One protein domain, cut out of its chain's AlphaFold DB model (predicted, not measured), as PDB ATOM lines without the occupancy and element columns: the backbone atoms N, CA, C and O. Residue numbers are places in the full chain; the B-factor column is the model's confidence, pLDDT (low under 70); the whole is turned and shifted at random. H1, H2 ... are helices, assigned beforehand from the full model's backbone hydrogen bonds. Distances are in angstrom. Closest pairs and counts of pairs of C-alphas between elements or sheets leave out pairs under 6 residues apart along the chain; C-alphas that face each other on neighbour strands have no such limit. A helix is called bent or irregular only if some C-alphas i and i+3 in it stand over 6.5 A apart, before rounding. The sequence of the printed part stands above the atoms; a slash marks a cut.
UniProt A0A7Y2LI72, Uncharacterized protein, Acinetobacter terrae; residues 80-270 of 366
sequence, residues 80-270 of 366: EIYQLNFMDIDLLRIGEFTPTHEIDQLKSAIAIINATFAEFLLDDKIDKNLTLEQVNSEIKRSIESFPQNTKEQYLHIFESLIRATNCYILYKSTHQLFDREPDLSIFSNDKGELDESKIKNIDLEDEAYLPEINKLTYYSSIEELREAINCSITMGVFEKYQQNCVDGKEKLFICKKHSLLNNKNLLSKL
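This is residues 80 to 270 of the 366 residues of an uncharacterized protein of Acinetobacter terrae (UniProt A0A7Y2LI72). Two long helices, H4 and H6, run side by side in opposite ways and make the long axis; H2 packs on both, and H3 on H2 and H4 completes a bundle of four helices lying roughly alongside one another. H1 crosses H2, H5 and residues 188 to 206 form a thin arm at one end, and residues 245 to 250 stick out. The printed part has 191 residues with six named helices, H1 to H6 in chain order, and no named strand: all helix. It is only just loose, close to compact, with a radius of gyration of the C-alphas of 19.6 A, and spans 70 by 39 by 30 A.

H1, residues 86 to 94, touches residues 108 to 115 of the hub H2, residues 102 to 122, at a steep tilt of 63 degrees; the closest C-alphas, of Ile 89 and Ile 112, are 5.9 A apart. H2 touches H3, residues 132 to 143, closest at the C-alphas of Ala 118 and Ile 139, 6.3 A. H3 forms a helical hairpin with H4, residues 148 to 178. H4 touches H6, residues 207 to 234, at a shallow tilt of 27 degrees, opposite ways, with the C-alphas of Ala 164 and Ser 221 closest at 4.1 A. H2 touches H6 at the C-alphas of Ile 110 and Leu 225, the closest, 6.6 A. H5, residues 184 to 187, only just touches H6, with 3 pairs of C-alphas within 8 A, the closest Leu 184 and Ala 208, 7.1 A. Every O i to N i+4 pair is within hydrogen-bond range in H1, H2 and H4, against 7 of 8 in H3 and 22 of 24 in H6; H5 is too short for one.

H1 begins at C-alpha 86 (23.951, 8.671, 56.916). H2 measures 29.9 A, H4 44.3 A and H6 41.0 A. H6 is irregular, C-alphas 208 and 211 being 7.3 A apart, has a kink of 25 degrees near residue 214, and ends at C-alpha 234 (16.490, 8.951, 33.919).

The C-alphas farthest apart, of Asp 190 and Asp 247, are 70.8 A apart. The printed part has no cut; the link H5 to H6 is long, 19 residues. The mean pLDDT of the printed part is 75.0, and residues 174 to 215 and 243 to 252 are among those under 70.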
ATOM      1  N   GLU A  80      37.296   7.667  55.974       89.69
ATOM      2  CA  GLU A  80      37.317   7.151  54.606       89.69
ATOM      3  C   GLU A  80      35.899   7.077  54.036       89.69
ATOM      4  O   GLU A  80      34.926   6.947  54.779       89.69
ATOM      5  N   ILE A  81      35.768   7.129  52.707       93.69
ATOM      6  CA  ILE A  81      34.456   7.212  52.048       93.69
ATOM      7  C   ILE A  81      33.501   6.088  52.475       93.69
ATOM      8  O   ILE A  81      32.345   6.351  52.777       93.69
ATOM      9  N   TYR A  82      33.991   4.854  52.596       93.25
ATOM     10  CA  TYR A  82      33.185   3.701  53.006       93.25
ATOM     11  C   TYR A  82      32.785   3.702  54.490       93.25
ATOM     12  O   TYR A  82      31.832   3.021  54.860       93.25
ATOM     13  N   GLN A  83      33.476   4.482  55.326       93.81
ATOM     14  CA  GLN A  83      33.189   4.636  56.756       93.81
ATOM     15  C   GLN A  83      32.162   5.738  57.036       93.81
ATOM     16  O   GLN A  83      31.707   5.877  58.175       93.81
ATOM     17  N   LEU A  84      31.819   6.542  56.026       92.81
ATOM     18  CA  LEU A  84      30.779   7.556  56.150       92.81
ATOM     19  C   LEU A  84      29.435   6.881  56.415       92.81
ATOM     20  O   LEU A  84      29.095   5.903  55.753       92.81
ATOM     21  N   ASN A  85      28.679   7.406  57.372       91.69
ATOM     22  CA  ASN A  85      27.315   6.984  57.672       91.69
ATOM     23  C   ASN A  85      26.298   8.059  57.270       91.69
ATOM     24  O   ASN A  85      26.663   9.165  56.878       91.69
ATOM     25  N   PHE A  86      25.008   7.762  57.371       87.94
ATOM     26  CA  PHE A  86      23.951   8.671  56.916       87.94
ATOM     27  C   PHE A  86      23.849   9.948  57.759       87.94
ATOM     28  O   PHE A  86      23.508  10.994  57.215       87.94
ATOM     29  N   MET A  87      24.249   9.915  59.036       84.81
ATOM     30  CA  MET A  87      24.429  11.144  59.822       84.81
ATOM     31  C   MET A  87      25.518  12.058  59.231       84.81
ATOM     32  O   MET A  87      25.342  13.276  59.175       84.81
ATOM     33  N   ASP A  88      26.635  11.487  58.764       87.38
ATOM     34  CA  ASP A  88      27.678  12.239  58.057       87.38
ATOM     35  C   ASP A  88      27.126  12.841  56.754       87.38
ATOM     36  O   ASP A  88      27.387  14.005  56.438       87.38
ATOM     37  N   ILE A  89      26.334  12.062  56.007       88.19
ATOM     38  CA  ILE A  89      25.706  12.510  54.757       88.19
ATOM     39  C   ILE A  89      24.735  13.663  55.008       88.19
ATOM     40  O   ILE A  89      24.795  14.661  54.293       88.19
ATOM     41  N   ASP A  90      23.879  13.581  56.024       82.56
ATOM     42  CA  ASP A  90      22.927  14.645  56.352       82.56
ATOM     43  C   ASP A  90      23.643  15.978  56.621       82.56
ATOM     44  O   ASP A  90      23.242  17.024  56.096       82.56
ATOM     45  N   LEU A  91      24.765  15.950  57.347       79.75
ATOM     46  CA  LEU A  91      25.601  17.135  57.562       79.75
ATOM     47  C   LEU A  91      26.232  17.661  56.267       79.75
ATOM     48  O   LEU A  91      26.240  18.873  56.038       79.75
ATOM     49  N   LEU A  92      26.721  16.771  55.398       83.50
ATOM     50  CA  LEU A  92      27.239  17.142  54.078       83.50
ATOM     51  C   LEU A  92      26.155  17.797  53.201       83.50
ATOM     52  O   LEU A  92      26.435  18.760  52.484       83.50
ATOM     53  N   ARG A  93      24.903  17.330  53.282       78.44
ATOM     54  CA  ARG A  93      23.771  17.876  52.516       78.44
ATOM     55  C   ARG A  93      23.317  19.253  53.001       78.44
ATOM     56  O   ARG A  93      22.834  20.038  52.181       78.44
ATOM     57  N   ILE A  94      23.472  19.570  54.291       74.81
ATOM     58  CA  ILE A  94      23.156  20.899  54.855       74.81
ATOM     59  C   ILE A  94      24.019  21.994  54.215       74.81
ATOM     60  O   ILE A  94      23.553  23.121  54.032       74.81
ATOM     61  N   GLY A  95      25.248  21.657  53.827       65.06
ATOM     62  CA  GLY A  95      26.108  22.524  53.031       65.06
ATOM     63  C   GLY A  95      26.956  23.523  53.826       65.06
ATOM     64  O   GLY A  95      27.801  24.200  53.240       65.06
ATOM     65  N   GLU A  96      26.768  23.623  55.144       69.06
ATOM     66  CA  GLU A  96      27.542  24.533  56.010       69.06
ATOM     67  C   GLU A  96      28.966  24.020  56.282       69.06
ATOM     68  O   GLU A  96      29.876  24.812  56.498       69.06
ATOM     69  N   PHE A  97      29.178  22.704  56.196       68.25
ATOM     70  CA  PHE A  97      30.486  22.062  56.376       68.25
ATOM     71  C   PHE A  97      31.047  21.485  55.073       68.25
ATOM     72  O   PHE A  97      31.844  20.544  55.092       68.25
ATOM     73  N   THR A  98      30.588  22.007  53.933       65.75
ATOM     74  CA  THR A  98      31.014  21.512  52.623       65.75
ATOM     75  C   THR A  98      32.521  21.739  52.460       65.75
ATOM     76  O   THR A  98      32.967  22.880  52.604       65.75
ATOM     77  N   PRO A  99      33.313  20.702  52.138       68.94
ATOM     78  CA  PRO A  99      34.749  20.869  51.945       68.94
ATOM     79  C   PRO A  99      35.056  21.825  50.791       68.94
ATOM     80  O   PRO A  99      34.317  21.862  49.814       68.94
ATOM     81  N   THR A 100      36.146  22.579  50.844       69.19
ATOM     82  CA  THR A 100      36.564  23.430  49.714       69.19
ATOM     83  C   THR A 100      37.568  22.735  48.800       69.19
ATOM     84  O   THR A 100      37.653  23.082  47.623       69.19
ATOM     85  N   HIS A 101      38.308  21.756  49.326       77.44
ATOM     86  CA  HIS A 101      39.316  21.006  48.583       77.44
ATOM     87  C   HIS A 101      38.676  20.051  47.568       77.44
ATOM     88  O   HIS A 101      37.651  19.432  47.857       77.44
ATOM     89  N   GLU A 102      39.283  19.901  46.389       78.31
ATOM     90  CA  GLU A 102      38.729  19.103  45.287       78.31
ATOM     91  C   GLU A 102      38.560  17.615  45.636       78.31
ATOM     92  O   GLU A 102      37.525  17.022  45.326       78.31
ATOM     93  N   ILE A 103      39.519  17.033  46.364       81.50
ATOM     94  CA  ILE A 103      39.469  15.638  46.836       81.50
ATOM     95  C   ILE A 103      38.261  15.422  47.737       81.50
ATOM     96  O   ILE A 103      37.500  14.471  47.559       81.50
ATOM     97  N   ASP A 104      38.070  16.308  48.708       81.31
ATOM     98  CA  ASP A 104      36.983  16.167  49.664       81.31
ATOM     99  C   ASP A 104      35.631  16.521  49.044       81.31
ATOM    100  O   ASP A 104      34.636  15.898  49.405       81.31
ATOM    101  N   GLN A 105      35.593  17.440  48.071       84.94
ATOM    102  CA  GLN A 105      34.420  17.696  47.229       84.94
ATOM    103  C   GLN A 105      34.003  16.454  46.435       84.94
ATOM    104  O   GLN A 105      32.811  16.160  46.332       84.94
ATOM    105  N   LEU A 106      34.963  15.725  45.862       89.69
ATOM    106  CA  LEU A 106      34.694  14.489  45.132       89.69
ATOM    107  C   LEU A 106      34.214  13.383  46.082       89.69
ATOM    108  O   LEU A 106      33.185  12.760  45.813       89.69
ATOM    109  N   LYS A 107      34.883  13.215  47.233       93.44
ATOM    110  CA  LYS A 107      34.472  12.303  48.315       93.44
ATOM    111  C   LYS A 107      33.017  12.535  48.715       93.44
ATOM    112  O   LYS A 107      32.212  11.604  48.700       93.44
ATOM    113  N   SER A 108      32.670  13.777  49.062       91.31
ATOM    114  CA  SER A 108      31.327  14.125  49.522       91.31
ATOM    115  C   SER A 108      30.283  13.974  48.423       91.31
ATOM    116  O   SER A 108      29.183  13.510  48.707       91.31
ATOM    117  N   ALA A 109      30.614  14.299  47.171       92.62
ATOM    118  CA  ALA A 109      29.689  14.134  46.056       92.62
ATOM    119  C   ALA A 109      29.328  12.660  45.822       92.62
ATOM    120  O   ALA A 109      28.145  12.331  45.744       92.62
ATOM    121  N   ILE A 110      30.325  11.770  45.766       95.62
ATOM    122  CA  ILE A 110      30.105  10.325  45.612       95.62
ATOM    123  C   ILE A 110      29.276   9.791  46.785       95.62
ATOM    124  O   ILE A 110      28.284   9.096  46.571       95.62
ATOM    125  N   ALA A 111      29.640  10.167  48.014       95.69
ATOM    126  CA  ALA A 111      28.958   9.722  49.224       95.69
ATOM    127  C   ALA A 111      27.479  10.152  49.260       95.69
ATOM    128  O   ALA A 111      26.603   9.326  49.514       95.69
ATOM    129  N   ILE A 112      27.183  11.418  48.935       93.25
ATOM    130  CA  ILE A 112      25.811  11.946  48.870       93.25
ATOM    131  C   ILE A 112      24.991  11.205  47.813       93.25
ATOM    132  O   ILE A 112      23.847  10.836  48.082       93.25
ATOM    133  N   ILE A 113      25.534  10.997  46.610       95.06
ATOM    134  CA  ILE A 113      24.793  10.325  45.535       95.06
ATOM    135  C   ILE A 113      24.556   8.851  45.869       95.06
ATOM    136  O   ILE A 113      23.438   8.375  45.673       95.06
ATOM    137  N   ASN A 114      25.548   8.159  46.435       95.06
ATOM    138  CA  ASN A 114      25.392   6.774  46.867       95.06
ATOM    139  C   ASN A 114      24.297   6.646  47.941       95.06
ATOM    140  O   ASN A 114      23.337   5.905  47.752       95.06
ATOM    141  N   ALA A 115      24.349   7.462  48.995       92.94
ATOM    142  CA  ALA A 115      23.307   7.483  50.024       92.94
ATOM    143  C   ALA A 115      21.917   7.820  49.463       92.94
ATOM    144  O   ALA A 115      20.918   7.226  49.857       92.94
ATOM    145  N   THR A 116      21.845   8.734  48.494       91.88
ATOM    146  CA  THR A 116      20.581   9.085  47.832       91.88
ATOM    147  C   THR A 116      20.001   7.906  47.047       91.88
ATOM    148  O   THR A 116      18.792   7.686  47.066       91.88
ATOM    149  N   PHE A 117      20.852   7.140  46.364       93.88
ATOM    150  CA  PHE A 117      20.445   5.925  45.665       93.88
ATOM    151  C   PHE A 117      20.031   4.815  46.643       93.88
ATOM    152  O   PHE A 117      19.042   4.123  46.408       93.88
ATOM    153  N   ALA A 118      20.734   4.693  47.770       92.56
ATOM    154  CA  ALA A 118      20.395   3.761  48.835       92.56
ATOM    155  C   ALA A 118      19.006   4.030  49.430       92.56
ATOM    156  O   ALA A 118      18.193   3.115  49.487       92.56
ATOM    157  N   GLU A 119      18.714   5.278  49.817       90.44
ATOM    158  CA  GLU A 119      17.396   5.690  50.335       90.44
ATOM    159  C   GLU A 119      16.270   5.354  49.364       90.44
ATOM    160  O   GLU A 119      15.175   4.983  49.770       90.44
ATOM    161  N   PHE A 120      16.528   5.501  48.065       90.69
ATOM    162  CA  PHE A 120      15.541   5.182  47.046       90.69
ATOM    163  C   PHE A 120      15.245   3.676  46.981       90.69
ATOM    164  O   PHE A 120      14.086   3.289  46.844       90.69
ATOM    165  N   LEU A 121      16.266   2.819  47.086       89.38
ATOM    166  CA  LEU A 121      16.102   1.364  46.982       89.38
ATOM    167  C   LEU A 121      15.664   0.684  48.282       89.38
ATOM    168  O   LEU A 121      15.015  -0.360  48.229       89.38
ATOM    169  N   LEU A 122      16.084   1.214  49.429       86.38
ATOM    170  CA  LEU A 122      15.869   0.614  50.750       86.38
ATOM    171  C   LEU A 122      14.746   1.303  51.541       86.38
ATOM    172  O   LEU A 122      14.461   0.885  52.663       86.38
ATOM    173  N   ASP A 123      14.091   2.301  50.935       74.25
ATOM    174  CA  ASP A 123      13.109   3.194  51.563       74.25
ATOM    175  C   ASP A 123      13.739   4.080  52.664       74.25
ATOM    176  O   ASP A 123      14.881   3.884  53.082       74.25
ATOM    177  N   ASP A 124      13.006   5.075  53.173       63.25
ATOM    178  CA  ASP A 124      13.513   6.061  54.151       63.25
ATOM    179  C   ASP A 124      13.787   5.461  55.568       63.25
ATOM    180  O   ASP A 124      13.920   6.191  56.551       63.25
ATOM    181  N   LYS A 125      13.875   4.127  55.712       66.12
ATOM    182  CA  LYS A 125      14.082   3.402  56.989       66.12
ATOM    183  C   LYS A 125      15.531   2.986  57.254       66.12
ATOM    184  O   LYS A 125      15.771   2.120  58.097       66.12
ATOM    185  N   ILE A 126      16.491   3.560  56.539       78.12
ATOM    186  CA  ILE A 126      17.907   3.255  56.756       78.12
ATOM    187  C   ILE A 126      18.313   3.743  58.153       78.12
ATOM    188  O   ILE A 126      18.127   4.914  58.488       78.12
ATOM    189  N   ASP A 127      18.869   2.846  58.973       82.69
ATOM    190  CA  ASP A 127      19.492   3.235  60.239       82.69
ATOM    191  C   ASP A 127      20.634   4.207  59.938       82.69
ATOM    192  O   ASP A 127      21.587   3.878  59.225       82.69
ATOM    193  N   LYS A 128      20.535   5.420  60.493       82.44
ATOM    194  CA  LYS A 128      21.454   6.507  60.169       82.44
ATOM    195  C   LYS A 128      22.908   6.225  60.565       82.44
ATOM    196  O   LYS A 128      23.820   6.923  60.110       82.44
ATOM    197  N   ASN A 129      23.128   5.224  61.415       83.94
ATOM    198  CA  ASN A 129      24.448   4.802  61.860       83.94
ATOM    199  C   ASN A 129      25.132   3.827  60.899       83.94
ATOM    200  O   ASN A 129      26.344   3.641  61.023       83.94
ATOM    201  N   LEU A 130      24.400   3.234  59.947       89.56
ATOM    202  CA  LEU A 130      24.990   2.334  58.963       89.56
ATOM    203  C   LEU A 130      25.975   3.082  58.070       89.56
ATOM    204  O   LEU A 130      25.698   4.180  57.579       89.56
ATOM    205  N   THR A 131      27.131   2.467  57.853       93.69
ATOM    206  CA  THR A 131      28.151   2.994  56.952       93.69
ATOM    207  C   THR A 131      27.797   2.710  55.494       93.69
ATOM    208  O   THR A 131      27.041   1.784  55.185       93.69
ATOM    209  N   LEU A 132      28.388   3.464  54.565       92.69
ATOM    210  CA  LEU A 132      28.230   3.215  53.133       92.69
ATOM    211  C   LEU A 132      28.681   1.803  52.736       92.69
ATOM    212  O   LEU A 132      28.075   1.204  51.854       92.69
ATOM    213  N   GLU A 133      29.692   1.231  53.393       93.62
ATOM    214  CA  GLU A 133      30.092  -0.167  53.170       93.62
ATOM    215  C   GLU A 133      28.967  -1.162  53.486       93.62
ATOM    216  O   GLU A 133      28.646  -2.044  52.679       93.62
ATOM    217  N   GLN A 134      28.340  -1.001  54.655       93.06
ATOM    218  CA  GLN A 134      27.250  -1.863  55.107       93.06
ATOM    219  C   GLN A 134      26.043  -1.727  54.177       93.06
ATOM    220  O   GLN A 134      25.489  -2.729  53.717       93.06
ATOM    221  N   VAL A 135      25.697  -0.491  53.817       90.81
ATOM    222  CA  VAL A 135      24.563  -0.201  52.938       90.81
ATOM    223  C   VAL A 135      24.802  -0.669  51.504       90.81
ATOM    224  O   VAL A 135      23.894  -1.229  50.898       90.81
ATOM    225  N   ASN A 136      26.020  -0.575  50.964       92.44
ATOM    226  CA  ASN A 136      26.342  -1.131  49.643       92.44
ATOM    227  C   ASN A 136      26.047  -2.641  49.561       92.44
ATOM    228  O   ASN A 136      25.587  -3.141  48.530       92.44
ATOM    229  N   SER A 137      26.257  -3.371  50.660       89.88
ATOM    230  CA  SER A 137      25.928  -4.799  50.746       89.88
ATOM    231  C   SER A 137      24.416  -5.062  50.769       89.88
ATOM    232  O   SER A 137      23.965  -6.135  50.358       89.88
ATOM    233  N   GLU A 138      23.617  -4.112  51.255       90.81
ATOM    234  CA  GLU A 138      22.150  -4.159  51.231       90.81
ATOM    235  C   GLU A 138      21.585  -3.753  49.872       90.81
ATOM    236  O   GLU A 138      20.722  -4.455  49.349       90.81
ATOM    237  N   ILE A 139      22.135  -2.706  49.249       91.44
ATOM    238  CA  ILE A 139      21.788  -2.274  47.889       91.44
ATOM    239  C   ILE A 139      21.926  -3.442  46.919       91.44
ATOM    240  O   ILE A 139      20.979  -3.762  46.204       91.44
ATOM    241  N   LYS A 140      23.075  -4.130  46.934       90.12
ATOM    242  CA  LYS A 140      23.317  -5.265  46.038       90.12
ATOM    243  C   LYS A 140      22.260  -6.359  46.209       90.12
ATOM    244  O   LYS A 140      21.770  -6.885  45.218       90.12
ATOM    245  N   ARG A 141      21.869  -6.670  47.451       89.44
ATOM    246  CA  ARG A 141      20.799  -7.641  47.738       89.44
ATOM    247  C   ARG A 141      19.425  -7.147  47.283       89.44
ATOM    248  O   ARG A 141      18.655  -7.940  46.756       89.44
ATOM    249  N   SER A 142      19.126  -5.861  47.461       90.06
ATOM    250  CA  SER A 142      17.856  -5.259  47.041       90.06
ATOM    251  C   SER A 142      17.704  -5.270  45.515       90.06
ATOM    252  O   SER A 142      16.669  -5.702  45.009       90.06
ATOM    253  N   ILE A 143      18.762  -4.921  44.769       91.88
ATOM    254  CA  ILE A 143      18.778  -4.912  43.293       91.88
ATOM    255  C   ILE A 143      18.416  -6.288  42.714       91.88
ATOM    256  O   ILE A 143      17.659  -6.371  41.748       91.88
ATOM    257  N   GLU A 144      18.895  -7.371  43.330       90.56
ATOM    258  CA  GLU A 144      18.599  -8.746  42.900       90.56
ATOM    259  C   GLU A 144      17.103  -9.106  42.938       90.56
ATOM    260  O   GLU A 144      16.687 -10.032  42.244       90.56
ATOM    261  N   SER A 145      16.290  -8.382  43.716       88.88
ATOM    262  CA  SER A 145      14.848  -8.628  43.850       88.88
ATOM    263  C   SER A 145      13.984  -7.981  42.756       88.88
ATOM    264  O   SER A 145      12.797  -8.296  42.645       88.88
ATOM    265  N   PHE A 146      14.558  -7.098  41.932       86.88
ATOM    266  CA  PHE A 146      13.827  -6.396  40.875       86.88
ATOM    267  C   PHE A 146      13.699  -7.232  39.586       86.88
ATOM    268  O   PHE A 146      14.535  -8.095  39.311       86.88
ATOM    269  N   PRO A 147      12.689  -6.953  38.736       88.62
ATOM    270  CA  PRO A 147      12.585  -7.550  37.404       88.62
ATOM    271  C   PRO A 147      13.823  -7.266  36.543       88.62
ATOM    272  O   PRO A 147      14.384  -6.179  36.636       88.62
ATOM    273  N   GLN A 148      14.191  -8.193  35.651       88.25
ATOM    274  CA  GLN A 148      15.456  -8.174  34.892       88.25
ATOM    275  C   GLN A 148      15.815  -6.809  34.273       88.25
ATOM    276  O   GLN A 148      16.905  -6.303  34.514       88.25
ATOM    277  N   ASN A 149      14.890  -6.172  33.549       79.69
ATOM    278  CA  ASN A 149      15.164  -4.883  32.897       79.69
ATOM    279  C   ASN A 149      15.457  -3.760  33.913       79.69
ATOM    280  O   ASN A 149      16.354  -2.947  33.714       79.69
ATOM    281  N   THR A 150      14.706  -3.717  35.013       84.31
ATOM    282  CA  THR A 150      14.885  -2.732  36.091       84.31
ATOM    283  C   THR A 150      16.142  -3.032  36.909       84.31
ATOM    284  O   THR A 150      16.886  -2.120  37.268       84.31
ATOM    285  N   LYS A 151      16.409  -4.318  37.153       91.12
ATOM    286  CA  LYS A 151      17.616  -4.817  37.808       91.12
ATOM    287  C   LYS A 151      18.871  -4.368  37.066       91.12
ATOM    288  O   LYS A 151      19.762  -3.820  37.699       91.12
ATOM    289  N   GLU A 152      18.933  -4.552  35.749       89.62
ATOM    290  CA  GLU A 152      20.083  -4.138  34.928       89.62
ATOM    291  C   GLU A 152      20.341  -2.629  35.022       89.62
ATOM    292  O   GLU A 152      21.482  -2.200  35.185       89.62
ATOM    293  N   GLN A 153      19.283  -1.816  35.003       90.12
ATOM    294  CA  GLN A 153      19.395  -0.360  35.114       90.12
ATOM    295  C   GLN A 153      19.903   0.087  36.493       90.12
ATOM    296  O   GLN A 153      20.783   0.945  36.577       90.12
ATOM    297  N   TYR A 154      19.387  -0.497  37.580       93.62
ATOM    298  CA  TYR A 154      19.866  -0.193  38.932       93.62
ATOM    299  C   TYR A 154      21.263  -0.746  39.201       93.62
ATOM    300  O   TYR A 154      22.055  -0.087  39.873       93.62
ATOM    301  N   LEU A 155      21.595  -1.911  38.643       94.88
ATOM    302  CA  LEU A 155      22.938  -2.467  38.717       94.88
ATOM    303  C   LEU A 155      23.944  -1.554  38.011       94.88
ATOM    304  O   LEU A 155      24.988  -1.272  38.584       94.88
ATOM    305  N   HIS A 156      23.608  -1.014  36.836       94.75
ATOM    306  CA  HIS A 156      24.469  -0.061  36.129       94.75
ATOM    307  C   HIS A 156      24.741   1.205  36.955       94.75
ATOM    308  O   HIS A 156      25.893   1.616  37.087       94.75
ATOM    309  N   ILE A 157      23.707   1.780  37.589       95.88
ATOM    310  CA  ILE A 157      23.876   2.918  38.516       95.88
ATOM    311  C   ILE A 157      24.822   2.540  39.661       95.88
ATOM    312  O   ILE A 157      25.769   3.275  39.948       95.88
ATOM    313  N   PHE A 158      24.578   1.395  40.303       96.75
ATOM    314  CA  PHE A 158      25.377   0.923  41.429       96.75
ATOM    315  C   PHE A 158      26.841   0.695  41.037       96.75
ATOM    316  O   PHE A 158      27.747   1.178  41.711       96.75
ATOM    317  N   GLU A 159      27.089   0.012  39.923       95.94
ATOM    318  CA  GLU A 159      28.434  -0.266  39.434       95.94
ATOM    319  C   GLU A 159      29.195   1.007  39.066       95.94
ATOM    320  O   GLU A 159      30.374   1.114  39.404       95.94
ATOM    321  N   SER A 160      28.545   1.996  38.443       95.62
ATOM    322  CA  SER A 160      29.180   3.294  38.189       95.62
ATOM    323  C   SER A 160      29.529   4.031  39.483       95.62
ATOM    324  O   SER A 160      30.595   4.635  39.565       95.62
ATOM    325  N   LEU A 161      28.723   3.925  40.545       96.75
ATOM    326  CA  LEU A 161      29.086   4.485  41.856       96.75
ATOM    327  C   LEU A 161      30.278   3.763  42.496       96.75
ATOM    328  O   LEU A 161      31.155   4.415  43.070       96.75
ATOM    329  N   ILE A 162      30.352   2.435  42.372       94.81
ATOM    330  CA  ILE A 162      31.509   1.657  42.835       94.81
ATOM    331  C   ILE A 162      32.766   2.025  42.033       94.81
ATOM    332  O   ILE A 162      33.813   2.280  42.629       94.81
ATOM    333  N   ARG A 163      32.675   2.134  40.700       92.50
ATOM    334  CA  ARG A 163      33.787   2.583  39.842       92.50
ATOM    335  C   ARG A 163      34.241   3.997  40.202       92.50
ATOM    336  O   ARG A 163      35.432   4.200  40.425       92.50
ATOM    337  N   ALA A 164      33.308   4.938  40.364       93.06
ATOM    338  CA  ALA A 164      33.609   6.301  40.797       93.06
ATOM    339  C   ALA A 164      34.365   6.319  42.134       93.06
ATOM    340  O   ALA A 164      35.362   7.034  42.273       93.06
ATOM    341  N   THR A 165      33.928   5.492  43.090       93.38
ATOM    342  CA  THR A 165      34.559   5.350  44.409       93.38
ATOM    343  C   THR A 165      35.974   4.778  44.308       93.38
ATOM    344  O   THR A 165      36.897   5.322  44.910       93.38
ATOM    345  N   ASN A 166      36.175   3.722  43.519       87.81
ATOM    346  CA  ASN A 166      37.490   3.108  43.333       87.81
ATOM    347  C   ASN A 166      38.479   4.073  42.662       87.81
ATOM    348  O   ASN A 166      39.617   4.199  43.115       87.81
ATOM    349  N   CYS A 167      38.038   4.809  41.636       81.62
ATOM    350  CA  CYS A 167      38.844   5.858  41.007       81.62
ATOM    351  C   CYS A 167      39.190   6.981  41.993       81.62
ATOM    352  O   CYS A 167      40.327   7.441  42.010       81.62
ATOM    353  N   TYR A 168      38.245   7.382  42.851       89.12
ATOM    354  CA  TYR A 168      38.493   8.360  43.912       89.12
ATOM    355  C   TYR A 168      39.546   7.873  44.919       89.12
ATOM    356  O   TYR A 168      40.448   8.631  45.267       89.12
ATOM    357  N   ILE A 169      39.462   6.618  45.375       84.56
ATOM    358  CA  ILE A 169      40.434   6.047  46.320       84.56
ATOM    359  C   ILE A 169      41.833   6.044  45.699       84.56
ATOM    360  O   ILE A 169      42.795   6.442  46.352       84.56
ATOM    361  N   LEU A 170      41.950   5.656  44.427       78.19
ATOM    362  CA  LEU A 170      43.225   5.681  43.713       78.19
ATOM    363  C   LEU A 170      43.755   7.114  43.529       78.19
ATOM    364  O   LEU A 170      44.936   7.373  43.763       78.19
ATOM    365  N   TYR A 171      42.883   8.060  43.183       79.81
ATOM    366  CA  TYR A 171      43.220   9.481  43.088       79.81
ATOM    367  C   TYR A 171      43.718  10.045  44.425       79.81
ATOM    368  O   TYR A 171      44.766  10.681  44.468       79.81
ATOM    369  N   LYS A 172      43.029   9.759  45.536       81.69
ATOM    370  CA  LYS A 172      43.454  10.174  46.880       81.69
ATOM    371  C   LYS A 172      44.824   9.594  47.237       81.69
ATOM    372  O   LYS A 172      45.686  10.338  47.691       81.69
ATOM    373  N   SER A 173      45.027   8.296  47.013       72.00
ATOM    374  CA  SER A 173      46.297   7.622  47.311       72.00
ATOM    375  C   SER A 173      47.451   8.195  46.491       72.00
ATOM    376  O   SER A 173      48.509   8.471  47.044       72.00
ATOM    377  N   THR A 174      47.248   8.439  45.191       66.12
ATOM    378  CA  THR A 174      48.271   9.081  44.350       66.12
ATOM    379  C   THR A 174      48.516  10.533  44.755       66.12
ATOM    380  O   THR A 174      49.665  10.944  44.826       66.12
ATOM    381  N   HIS A 175      47.479  11.301  45.108       66.12
ATOM    382  CA  HIS A 175      47.629  12.681  45.582       66.12
ATOM    383  C   HIS A 175      48.413  12.781  46.896       66.12
ATOM    384  O   HIS A 175      49.234  13.671  47.065       66.12
ATOM    385  N   GLN A 176      48.225  11.838  47.819       62.66
ATOM    386  CA  GLN A 176      49.024  11.777  49.048       62.66
ATOM    387  C   GLN A 176      50.510  11.479  48.780       62.66
ATOM    388  O   GLN A 176      51.354  11.810  49.610       62.66
ATOM    389  N   LEU A 177      50.835  10.874  47.631       55.41
ATOM    390  CA  LEU A 177      52.215  10.720  47.171       55.41
ATOM    391  C   LEU A 177      52.758  12.026  46.558       55.41
ATOM    392  O   LEU A 177      53.943  12.288  46.722       55.41
ATOM    393  N   PHE A 178      51.907  12.878  45.958       52.25
ATOM    394  CA  PHE A 178      52.267  14.201  45.400       52.25
ATOM    395  C   PHE A 178      52.719  15.242  46.418       52.25
ATOM    396  O   PHE A 178      53.497  16.128  46.070       52.25
ATOM    397  N   ASP A 179      52.276  15.136  47.670       47.28
ATOM    398  CA  ASP A 179      52.788  15.980  48.759       47.28
ATOM    399  C   ASP A 179      54.284  15.701  49.063       47.28
ATOM    400  O   ASP A 179      54.893  16.366  49.906       47.28
ATOM    401  N   ARG A 180      54.905  14.738  48.358       44.69
ATOM    402  CA  ARG A 180      56.353  14.607  48.154       44.69
ATOM    403  C   ARG A 180      56.661  15.037  46.706       44.69
ATOM    404  O   ARG A 180      56.196  14.398  45.771       44.69
ATOM    405  N   GLU A 181      57.371  16.150  46.519       36.75
ATOM    406  CA  GLU A 181      57.564  16.834  45.219       36.75
ATOM    407  C   GLU A 181      58.007  15.915  44.051       36.75
ATOM    408  O   GLU A 181      59.002  15.207  44.202       36.75
ATOM    409  N   PRO A 182      57.379  15.983  42.853       43.22
ATOM    410  CA  PRO A 182      57.876  15.310  41.652       43.22
ATOM    411  C   PRO A 182      58.821  16.218  40.850       43.22
ATOM    412  O   PRO A 182      58.451  17.328  40.453       43.22
ATOM    413  N   ASP A 183      60.021  15.726  40.540       45.44
ATOM    414  CA  ASP A 183      60.964  16.388  39.633       45.44
ATOM    415  C   ASP A 183      60.584  16.109  38.167       45.44
ATOM    416  O   ASP A 183      60.868  15.051  37.611       45.44
ATOM    417  N   LEU A 184      59.925  17.075  37.523       42.94
ATOM    418  CA  LEU A 184      59.449  16.977  36.135       42.94
ATOM    419  C   LEU A 184      60.575  17.037  35.077       42.94
ATOM    420  O   LEU A 184      60.295  16.917  33.881       42.94
ATOM    421  N   SER A 185      61.843  17.212  35.476       49.09
ATOM    422  CA  SER A 185      62.980  17.289  34.544       49.09
ATOM    423  C   SER A 185      63.254  15.978  33.790       49.09
ATOM    424  O   SER A 185      63.803  15.999  32.688       49.09
ATOM    425  N   ILE A 186      62.797  14.843  34.319       48.97
ATOM    426  CA  ILE A 186      63.023  13.493  33.773       48.97
ATOM    427  C   ILE A 186      62.306  13.203  32.441       48.97
ATOM    428  O   ILE A 186      62.770  12.366  31.660       48.97
ATOM    429  N   PHE A 187      61.232  13.935  32.127       45.47
ATOM    430  CA  PHE A 187      60.446  13.761  30.892       45.47
ATOM    431  C   PHE A 187      60.837  14.670  29.738       45.47
ATOM    432  O   PHE A 187      60.297  14.563  28.633       45.47
ATOM    433  N   SER A 188      61.772  15.572  29.999       45.25
ATOM    434  CA  SER A 188      62.266  16.499  29.000       45.25
ATOM    435  C   SER A 188      63.507  15.914  28.321       45.25
ATOM    436  O   SER A 188      64.263  15.128  28.906       45.25
ATOM    437  N   ASN A 189      63.727  16.262  27.059       54.62
ATOM    438  CA  ASN A 189      65.032  16.090  26.426       54.62
ATOM    439  C   ASN A 189      65.993  17.207  26.881       54.62
ATOM    440  O   ASN A 189      65.587  18.155  27.554       54.62
ATOM    441  N   ASP A 190      67.260  17.145  26.465       56.12
ATOM    442  CA  ASP A 190      68.293  18.141  26.817       56.12
ATOM    443  C   ASP A 190      67.975  19.578  26.342       56.12
ATOM    444  O   ASP A 190      68.720  20.518  26.619       56.12
ATOM    445  N   LYS A 191      66.874  19.762  25.604       46.53
ATOM    446  CA  LYS A 191      66.364  21.045  25.113       46.53
ATOM    447  C   LYS A 191      65.075  21.493  25.814       46.53
ATOM    448  O   LYS A 191      64.548  22.543  25.460       46.53
ATOM    449  N   GLY A 192      64.585  20.746  26.806       40.06
ATOM    450  CA  GLY A 192      63.368  21.077  27.553       40.06
ATOM    451  C   GLY A 192      62.062  20.701  26.844       40.06
ATOM    452  O   GLY A 192      61.000  21.169  27.246       40.06
ATOM    453  N   GLU A 193      62.118  19.894  25.782       43.94
ATOM    454  CA  GLU A 193      60.937  19.450  25.031       43.94
ATOM    455  C   GLU A 193      60.531  18.027  25.441       43.94
ATOM    456  O   GLU A 193      61.383  17.204  25.783       43.94
ATOM    457  N   LEU A 194      59.228  17.737  25.392       42.16
ATOM    458  CA  LEU A 194      58.648  16.451  25.791       42.16
ATOM    459  C   LEU A 194      59.146  15.310  24.878       42.16
ATOM    460  O   LEU A 194      58.974  15.375  23.660       42.16
ATOM    461  N   ASP A 195      59.743  14.262  25.454       55.75
ATOM    462  CA  ASP A 195      60.284  13.121  24.699       55.75
ATOM    463  C   ASP A 195      59.315  11.926  24.689       55.75
ATOM    464  O   ASP A 195      59.295  11.099  25.602       55.75
ATOM    465  N   GLU A 196      58.534  11.797  23.613       42.41
ATOM    466  CA  GLU A 196      57.533  10.732  23.431       42.41
ATOM    467  C   GLU A 196      58.115   9.305  23.404       42.41
ATOM    468  O   GLU A 196      57.378   8.330  23.573       42.41
ATOM    469  N   SER A 197      59.427   9.146  23.203       47.00
ATOM    470  CA  SER A 197      60.078   7.831  23.216       47.00
ATOM    471  C   SER A 197      60.321   7.309  24.638       47.00
ATOM    472  O   SER A 197      60.222   6.101  24.868       47.00
ATOM    473  N   LYS A 198      60.522   8.212  25.610       44.00
ATOM    474  CA  LYS A 198      60.589   7.887  27.047       44.00
ATOM    475  C   LYS A 198      59.217   7.500  27.618       44.00
ATOM    476  O   LYS A 198      59.149   6.707  28.548       44.00
ATOM    477  N   ILE A 199      58.137   7.967  26.981       44.75
ATOM    478  CA  ILE A 199      56.729   7.685  27.324       44.75
ATOM    479  C   ILE A 199      56.275   6.278  26.874       44.75
ATOM    480  O   ILE A 199      55.238   5.784  27.300       44.75
ATOM    481  N   LYS A 200      57.012   5.577  26.003       37.06
ATOM    482  CA  LYS A 200      56.600   4.236  25.525       37.06
ATOM    483  C   LYS A 200      57.216   3.057  26.286       37.06
ATOM    484  O   LYS A 200      56.737   1.941  26.113       37.06
ATOM    485  N   ASN A 201      58.221   3.293  27.130       37.62
ATOM    486  CA  ASN A 201      58.960   2.259  27.878       37.62
ATOM    487  C   ASN A 201      58.709   2.332  29.398       37.62
ATOM    488  O   ASN A 201      59.620   2.127  30.193       37.62
ATOM    489  N   ILE A 202      57.484   2.670  29.791       44.94
ATOM    490  CA  ILE A 202      57.132   3.037  31.166       44.94
ATOM    491  C   ILE A 202      56.961   1.810  32.051       44.94
ATOM    492  O   ILE A 202      56.113   0.962  31.767       44.94
ATOM    493  N   ASP A 203      57.693   1.783  33.160       39.47
ATOM    494  CA  ASP A 203      57.399   0.926  34.301       39.47
ATOM    495  C   ASP A 203      56.408   1.650  35.235       39.47
ATOM    496  O   ASP A 203      56.610   2.811  35.586       39.47
ATOM    497  N   LEU A 204      55.305   0.994  35.612       40.81
ATOM    498  CA  LEU A 204      54.203   1.599  36.388       40.81
ATOM    499  C   LEU A 204      54.571   1.887  37.859       40.81
ATOM    500  O   LEU A 204      53.743   2.411  38.604       40.81
ATOM    501  N   GLU A 205      55.794   1.549  38.271       41.25
ATOM    502  CA  GLU A 205      56.378   1.882  39.577       41.25
ATOM    503  C   GLU A 205      57.143   3.223  39.581       41.25
ATOM    504  O   GLU A 205      57.615   3.654  40.631       41.25
ATOM    505  N   ASP A 206      57.257   3.901  38.433       41.84
ATOM    506  CA  ASP A 206      58.026   5.141  38.294       41.84
ATOM    507  C   ASP A 206      57.197   6.383  38.706       41.84
ATOM    508  O   ASP A 206      56.159   6.698  38.106       41.84
ATOM    509  N   GLU A 207      57.657   7.104  39.743       45.50
ATOM    510  CA  GLU A 207      56.988   8.255  40.397       45.50
ATOM    511  C   GLU A 207      56.648   9.400  39.426       45.50
ATOM    512  O   GLU A 207      55.767  10.229  39.662       45.50
ATOM    513  N   ALA A 208      57.314   9.405  38.285       43.44
ATOM    514  CA  ALA A 208      57.181  10.363  37.217       43.44
ATOM    515  C   ALA A 208      55.746  10.399  36.620       43.44
ATOM    516  O   ALA A 208      55.231  11.471  36.303       43.44
ATOM    517  N   TYR A 209      55.061   9.255  36.485       49.50
ATOM    518  CA  TYR A 209      53.732   9.160  35.832       49.50
ATOM    519  C   TYR A 209      52.556   9.415  36.761       49.50
ATOM    520  O   TYR A 209      51.402   9.528  36.328       49.50
ATOM    521  N   LEU A 210      52.846   9.551  38.052       53.78
ATOM    522  CA  LEU A 210      51.851   9.832  39.066       53.78
ATOM    523  C   LEU A 210      50.951  11.047  38.706       53.78
ATOM    524  O   LEU A 210      49.765  10.943  39.011       53.78
ATOM    525  N   PRO A 211      51.391  12.160  38.053       58.19
ATOM    526  CA  PRO A 211      50.531  13.339  37.879       58.19
ATOM    527  C   PRO A 211      49.471  13.097  36.808       58.19
ATOM    528  O   PRO A 211      48.332  13.554  36.916       58.19
ATOM    529  N   GLU A 212      49.834  12.342  35.775       58.09
ATOM    530  CA  GLU A 212      48.929  11.933  34.705       58.09
ATOM    531  C   GLU A 212      47.938  10.885  35.205       58.09
ATOM    532  O   GLU A 212      46.743  11.003  34.935       58.09
ATOM    533  N   ILE A 213      48.399   9.926  36.017       58.72
ATOM    534  CA  ILE A 213      47.540   8.950  36.700       58.72
ATOM    535  C   ILE A 213      46.584   9.663  37.663       58.72
ATOM    536  O   ILE A 213      45.390   9.368  37.684       58.72
ATOM    537  N   ASN A 214      47.069  10.639  38.430       63.28
ATOM    538  CA  ASN A 214      46.275  11.437  39.360       63.28
ATOM    539  C   ASN A 214      45.175  12.216  38.622       63.28
ATOM    540  O   ASN A 214      43.995  12.124  38.959       63.28
ATOM    541  N   LYS A 215      45.531  12.888  37.524       67.75
ATOM    542  CA  LYS A 215      44.576  13.595  36.667       67.75
ATOM    543  C   LYS A 215      43.561  12.645  36.023       67.75
ATOM    544  O   LYS A 215      42.365  12.938  36.010       67.75
ATOM    545  N   LEU A 216      44.012  11.504  35.504       71.00
ATOM    546  CA  LEU A 216      43.155  10.507  34.861       71.00
ATOM    547  C   LEU A 216      42.169   9.897  35.858       71.00
ATOM    548  O   LEU A 216      40.976   9.848  35.580       71.00
ATOM    549  N   THR A 217      42.635   9.509  37.042       73.31
ATOM    550  CA  THR A 217      41.794   8.911  38.090       73.31
ATOM    551  C   THR A 217      40.770   9.896  38.650       73.31
ATOM    552  O   THR A 217      39.621   9.504  38.874       73.31
ATOM    553  N   TYR A 218      41.118  11.182  38.767       78.12
ATOM    554  CA  TYR A 218      40.158  12.243  39.073       78.12
ATOM    555  C   TYR A 218      39.054  12.346  38.009       78.12
ATOM    556  O   TYR A 218      37.867  12.273  38.336       78.12
ATOM    557  N   TYR A 219      39.414  12.465  36.726       75.75
ATOM    558  CA  TYR A 219      38.417  12.584  35.658       75.75
ATOM    559  C   TYR A 219      37.577  11.319  35.484       75.75
ATOM    560  O   TYR A 219      36.366  11.430  35.314       75.75
ATOM    561  N   SER A 220      38.175  10.130  35.587       79.75
ATOM    562  CA  SER A 220      37.438   8.864  35.567       79.75
ATOM    563  C   SER A 220      36.418   8.800  36.701       79.75
ATOM    564  O   SER A 220      35.272   8.426  36.469       79.75
ATOM    565  N   SER A 221      36.789   9.240  37.908       84.75
ATOM    566  CA  SER A 221      35.854   9.309  39.032       84.75
ATOM    567  C   SER A 221      34.681  10.258  38.751       84.75
ATOM    568  O   SER A 221      33.526   9.913  38.999       84.75
ATOM    569  N   ILE A 222      34.954  11.429  38.164       83.88
ATOM    570  CA  ILE A 222      33.930  12.412  37.781       83.88
ATOM    571  C   ILE A 222      32.994  11.891  36.685       83.88
ATOM    572  O   ILE A 222      31.787  12.128  36.763       83.88
ATOM    573  N   GLU A 223      33.520  11.226  35.658       83.56
ATOM    574  CA  GLU A 223      32.703  10.712  34.556       83.56
ATOM    575  C   GLU A 223      31.825   9.538  35.007       83.56
ATOM    576  O   GLU A 223      30.634   9.532  34.704       83.56
ATOM    577  N   GLU A 224      32.342   8.623  35.829       90.94
ATOM    578  CA  GLU A 224      31.537   7.547  36.426       90.94
ATOM    579  C   GLU A 224      30.461   8.094  37.375       90.94
ATOM    580  O   GLU A 224      29.308   7.659  37.343       90.94
ATOM    581  N   LEU A 225      30.790   9.118  38.174       93.69
ATOM    582  CA  LEU A 225      29.804   9.812  39.004       93.69
ATOM    583  C   LEU A 225      28.725  10.487  38.145       93.69
ATOM    584  O   LEU A 225      27.539  10.437  38.476       93.69
ATOM    585  N   ARG A 226      29.114  11.122  37.034       90.00
ATOM    586  CA  ARG A 226      28.177  11.749  36.095       90.00
ATOM    587  C   ARG A 226      27.259  10.715  35.454       90.00
ATOM    588  O   ARG A 226      26.067  10.992  35.314       90.00
ATOM    589  N   GLU A 227      27.795   9.566  35.067       90.12
ATOM    590  CA  GLU A 227      27.022   8.466  34.500       90.12
ATOM    591  C   GLU A 227      25.976   7.972  35.503       90.12
ATOM    592  O   GLU A 227      24.778   8.015  35.213       90.12
ATOM    593  N   ALA A 228      26.395   7.664  36.736       94.44
ATOM    594  CA  ALA A 228      25.485   7.265  37.806       94.44
ATOM    595  C   ALA A 228      24.372   8.299  38.045       94.44
ATOM    596  O   ALA A 228      23.198   7.939  38.169       94.44
ATOM    597  N   ILE A 229      24.709   9.594  38.060       91.81
ATOM    598  CA  ILE A 229      23.739  10.687  38.206       91.81
ATOM    599  C   ILE A 229      22.764  10.738  37.023       91.81
ATOM    600  O   ILE A 229      21.557  10.858  37.233       91.81
ATOM    601  N   ASN A 230      23.249  10.659  35.781       88.88
ATOM    602  CA  ASN A 230      22.398  10.717  34.589       88.88
ATOM    603  C   ASN A 230      21.415   9.542  34.545       88.88
ATOM    604  O   ASN A 230      20.224   9.744  34.277       88.88
ATOM    605  N   CYS A 231      21.893   8.333  34.839       90.12
ATOM    606  CA  CYS A 231      21.057   7.144  34.931       90.12
ATOM    607  C   CYS A 231      20.042   7.278  36.071       90.12
ATOM    608  O   CYS A 231      18.856   7.051  35.851       90.12
ATOM    609  N   SER A 232      20.461   7.768  37.242       91.62
ATOM    610  CA  SER A 232      19.571   8.027  38.384       91.62
ATOM    611  C   SER A 232      18.457   9.029  38.051       91.62
ATOM    612  O   SER A 232      17.299   8.805  38.393       91.62
ATOM    613  N   ILE A 233      18.772  10.117  37.336       87.62
ATOM    614  CA  ILE A 233      17.768  11.083  36.858       87.62
ATOM    615  C   ILE A 233      16.786  10.412  35.895       87.62
ATOM    616  O   ILE A 233      15.581  10.615  36.012       87.62
ATOM    617  N   THR A 234      17.300   9.628  34.945       86.56
ATOM    618  CA  THR A 234      16.490   8.951  33.919       86.56
ATOM    619  C   THR A 234      15.545   7.923  34.536       86.56
ATOM    620  O   THR A 234      14.404   7.803  34.101       86.56
ATOM    621  N   MET A 235      16.003   7.235  35.580       85.88
ATOM    622  CA  MET A 235      15.253   6.222  36.320       85.88
ATOM    623  C   MET A 235      14.310   6.790  37.387       85.88
ATOM    624  O   MET A 235      13.659   6.024  38.089       85.88
ATOM    625  N   GLY A 236      14.249   8.114  37.551       85.56
ATOM    626  CA  GLY A 236      13.385   8.746  38.548       85.56
ATOM    627  C   GLY A 236      13.873   8.622  40.000       85.56
ATOM    628  O   GLY A 236      13.175   9.055  40.911       85.56
ATOM    629  N   VAL A 237      15.098   8.133  40.242       88.38
ATOM    630  CA  VAL A 237      15.691   7.992  41.594       88.38
ATOM    631  C   VAL A 237      15.658   9.318  42.361       88.38
ATOM    632  O   VAL A 237      15.435   9.366  43.568       88.38
ATOM    633  N   PHE A 238      15.858  10.430  41.651       88.06
ATOM    634  CA  PHE A 238      15.896  11.765  42.245       88.06
ATOM    635  C   PHE A 238      14.562  12.518  42.193       88.06
ATOM    636  O   PHE A 238      14.545  13.725  42.442       88.06
ATOM    637  N   GLU A 239      13.442  11.857  41.881       83.12
ATOM    638  CA  GLU A 239      12.127  12.507  41.775       83.12
ATOM    639  C   GLU A 239      11.745  13.293  43.034       83.12
ATOM    640  O   GLU A 239      11.300  14.436  42.911       83.12
ATOM    641  N   LYS A 240      12.026  12.758  44.236       79.38
ATOM    642  CA  LYS A 240      11.739  13.439  45.518       79.38
ATOM    643  C   LYS A 240      12.479  14.775  45.704       79.38
ATOM    644  O   LYS A 240      12.073  15.597  46.521       79.38
ATOM    645  N   TYR A 241      13.531  15.018  44.922       79.44
ATOM    646  CA  TYR A 241      14.347  16.237  44.956       79.44
ATOM    647  C   TYR A 241      14.097  17.181  43.770       79.44
ATOM    648  O   TYR A 241      14.695  18.263  43.689       79.44
ATOM    649  N   GLN A 242      13.242  16.792  42.823       73.62
ATOM    650  CA  GLN A 242      12.834  17.676  41.739       73.62
ATOM    651  C   GLN A 242      11.922  18.778  42.284       73.62
ATOM    652  O   GLN A 242      11.105  18.555  43.174       73.62
ATOM    653  N   GLN A 243      12.027  19.989  41.733       63.97
ATOM    654  CA  GLN A 243      11.173  21.111  42.126       63.97
ATOM    655  C   GLN A 243       9.701  20.812  41.815       63.97
ATOM    656  O   GLN A 243       9.241  21.008  40.694       63.97
ATOM    657  N   ASN A 244       8.986  20.344  42.830       51.34
ATOM    658  CA  ASN A 244       7.539  20.318  42.946       51.34
ATOM    659  C   ASN A 244       7.229  20.715  44.395       51.34
ATOM    660  O   ASN A 244       7.084  19.866  45.267       51.34
ATOM    661  N   CYS A 245       7.170  22.019  44.677       44.19
ATOM    662  CA  CYS A 245       6.448  22.490  45.857       44.19
ATOM    663  C   CYS A 245       4.962  22.277  45.573       44.19
ATOM    664  O   CYS A 245       4.302  23.159  45.031       44.19
ATOM    665  N   VAL A 246       4.463  21.084  45.873       42.12
ATOM    666  CA  VAL A 246       3.029  20.848  45.999       42.12
ATOM    667  C   VAL A 246       2.742  20.902  47.501       42.12
ATOM    668  O   VAL A 246       3.390  20.207  48.282       42.12
ATOM    669  N   ASP A 247       1.843  21.803  47.891       42.12
ATOM    670  CA  ASP A 247       1.250  21.913  49.231       42.12
ATOM    671  C   ASP A 247       2.179  22.270  50.404       42.12
ATOM    672  O   ASP A 247       2.303  21.521  51.369       42.12
ATOM    673  N   GLY A 248       2.808  23.453  50.374       45.25
ATOM    674  CA  GLY A 248       3.355  24.087  51.589       45.25
ATOM    675  C   GLY A 248       4.504  23.352  52.301       45.25
ATOM    676  O   GLY A 248       4.916  23.783  53.376       45.25
ATOM    677  N   LYS A 249       5.036  22.269  51.724       48.06
ATOM    678  CA  LYS A 249       6.188  21.526  52.252       48.06
ATOM    679  C   LYS A 249       7.506  22.216  51.904       48.06
ATOM    680  O   LYS A 249       7.652  22.804  50.831       48.06
ATOM    681  N   GLU A 250       8.477  22.125  52.815       55.66
ATOM    682  CA  GLU A 250       9.834  22.620  52.585       55.66
ATOM    683  C   GLU A 250      10.468  21.963  51.355       55.66
ATOM    684  O   GLU A 250      10.285  20.779  51.068       55.66
ATOM    685  N   LYS A 251      11.247  22.754  50.617       62.94
ATOM    686  CA  LYS A 251      11.981  22.284  49.447       62.94
ATOM    687  C   LYS A 251      13.078  21.305  49.877       62.94
ATOM    688  O   LYS A 251      14.021  21.703  50.560       62.94
ATOM    689  N   LEU A 252      12.981  20.058  49.417       67.75
ATOM    690  CA  LEU A 252      14.028  19.050  49.576       67.75
ATOM    691  C   LEU A 252      15.162  19.299  48.575       67.75
ATOM    692  O   LEU A 252      14.932  19.658  47.418       67.75
ATOM    693  N   PHE A 253      16.400  19.117  49.025       72.31
ATOM    694  CA  PHE A 253      17.600  19.278  48.210       72.31
ATOM    695  C   PHE A 253      18.476  18.037  48.359       72.31
ATOM    696  O   PHE A 253      18.690  17.595  49.483       72.31
ATOM    697  N   ILE A 254      19.033  17.537  47.247       81.81
ATOM    698  CA  ILE A 254      20.075  16.495  47.296       81.81
ATOM    699  C   ILE A 254      21.271  17.005  48.100       81.81
ATOM    700  O   ILE A 254      21.830  16.275  48.903       81.81
ATOM    701  N   CYS A 255      21.644  18.270  47.904       79.25
ATOM    702  CA  CYS A 255      22.645  18.972  48.693       79.25
ATOM    703  C   CYS A 255      22.441  20.487  48.575       79.25
ATOM    704  O   CYS A 255      22.064  20.996  47.514       79.25
ATOM    705  N   LYS A 256      22.730  21.230  49.641       72.00
ATOM    706  CA  LYS A 256      22.829  22.694  49.628       72.00
ATOM    707  C   LYS A 256      24.300  23.091  49.470       72.00
ATOM    708  O   LYS A 256      25.178  22.421  49.992       72.00
ATOM    709  N   LYS A 257      24.579  24.176  48.738       70.19
ATOM    710  CA  LYS A 257      25.908  24.832  48.647       70.19
ATOM    711  C   LYS A 257      27.123  23.948  48.254       70.19
ATOM    712  O   LYS A 257      28.248  24.415  48.332       70.19
ATOM    713  N   HIS A 258      26.927  22.734  47.739       80.56
ATOM    714  CA  HIS A 258      28.012  21.865  47.272       80.56
ATOM    715  C   HIS A 258      28.535  22.255  45.878       80.56
ATOM    716  O   HIS A 258      27.822  22.097  44.892       80.56
ATOM    717  N   SER A 259      29.780  22.720  45.762       77.06
ATOM    718  CA  SER A 259      30.339  23.263  44.509       77.06
ATOM    719  C   SER A 259      30.320  22.275  43.342       77.06
ATOM    720  O   SER A 259      29.852  22.626  42.258       77.06
ATOM    721  N   LEU A 260      30.771  21.033  43.557       80.44
ATOM    722  CA  LEU A 260      30.804  20.021  42.498       80.44
ATOM    723  C   LEU A 260      29.393  19.623  42.029       80.44
ATOM    724  O   LEU A 260      29.077  19.734  40.847       80.44
ATOM    725  N   LEU A 261      28.512  19.236  42.955       80.38
ATOM    726  CA  LEU A 261      27.141  18.825  42.638       80.38
ATOM    727  C   LEU A 261      26.263  19.975  42.106       80.38
ATOM    728  O   LEU A 261      25.418  19.741  41.243       80.38
ATOM    729  N   ASN A 262      26.495  21.219  42.541       68.50
ATOM    730  CA  ASN A 262      25.820  22.411  42.010       68.50
ATOM    731  C   ASN A 262      26.421  22.924  40.694       68.50
ATOM    732  O   ASN A 262      25.907  23.890  40.120       68.50
ATOM    733  N   ASN A 263      27.499  22.315  40.198       63.94
ATOM    734  CA  ASN A 263      28.053  22.675  38.905       63.94
ATOM    735  C   ASN A 263      27.029  22.371  37.794       63.94
ATOM    736  O   ASN A 263      26.256  21.409  37.868       63.94
ATOM    737  N   LYS A 264      27.047  23.176  36.726       58.97
ATOM    738  CA  LYS A 264      26.142  23.093  35.569       58.97
ATOM    739  C   LYS A 264      26.124  21.725  34.877       58.97
ATOM    740  O   LYS A 264      25.259  21.515  34.036       58.97
ATOM    741  N   ASN A 265      27.026  20.807  35.208       61.09
ATOM    742  CA  ASN A 265      27.192  19.545  34.492       61.09
ATOM    743  C   ASN A 265      26.699  18.306  35.253       61.09
ATOM    744  O   ASN A 265      26.436  17.299  34.603       61.09
ATOM    745  N   LEU A 266      26.568  18.353  36.587       70.56
ATOM    746  CA  LEU A 266      26.238  17.164  37.387       70.56
ATOM    747  C   LEU A 266      24.749  17.117  37.759       70.56
ATOM    748  O   LEU A 266      24.027  16.296  37.208       70.56
ATOM    749  N   LEU A 267      24.230  18.033  38.586       73.50
ATOM    750  CA  LEU A 267      22.799  18.025  38.957       73.50
ATOM    751  C   LEU A 267      21.925  19.032  38.193       73.50
ATOM    752  O   LEU A 267      20.729  19.143  38.460       73.50
ATOM    753  N   SER A 268      22.460  19.766  37.215       65.62
ATOM    754  CA  SER A 268      21.686  20.782  36.476       65.62
ATOM    755  C   SER A 268      20.468  20.211  35.738       65.62
ATOM    756  O   SER A 268      19.418  20.858  35.671       65.62
ATOM    757  N   LYS A 269      20.578  18.977  35.223       66.88
ATOM    758  CA  LYS A 269      19.501  18.275  34.513       66.88
ATOM    759  C   LYS A 269      18.321  17.942  35.421       66.88
ATOM    760  O   LYS A 269      17.196  17.921  34.933       66.88
ATOM    761  N   LEU A 270      18.557  17.772  36.727       72.44
ATOM    762  CA  LEU A 270      17.527  17.416  37.704       72.44
ATOM    763  C   LEU A 270      16.367  18.422  37.722       72.44
ATOM    764  O   LEU A 270      15.222  18.054  37.953       72.44
TER     765      LEU A 270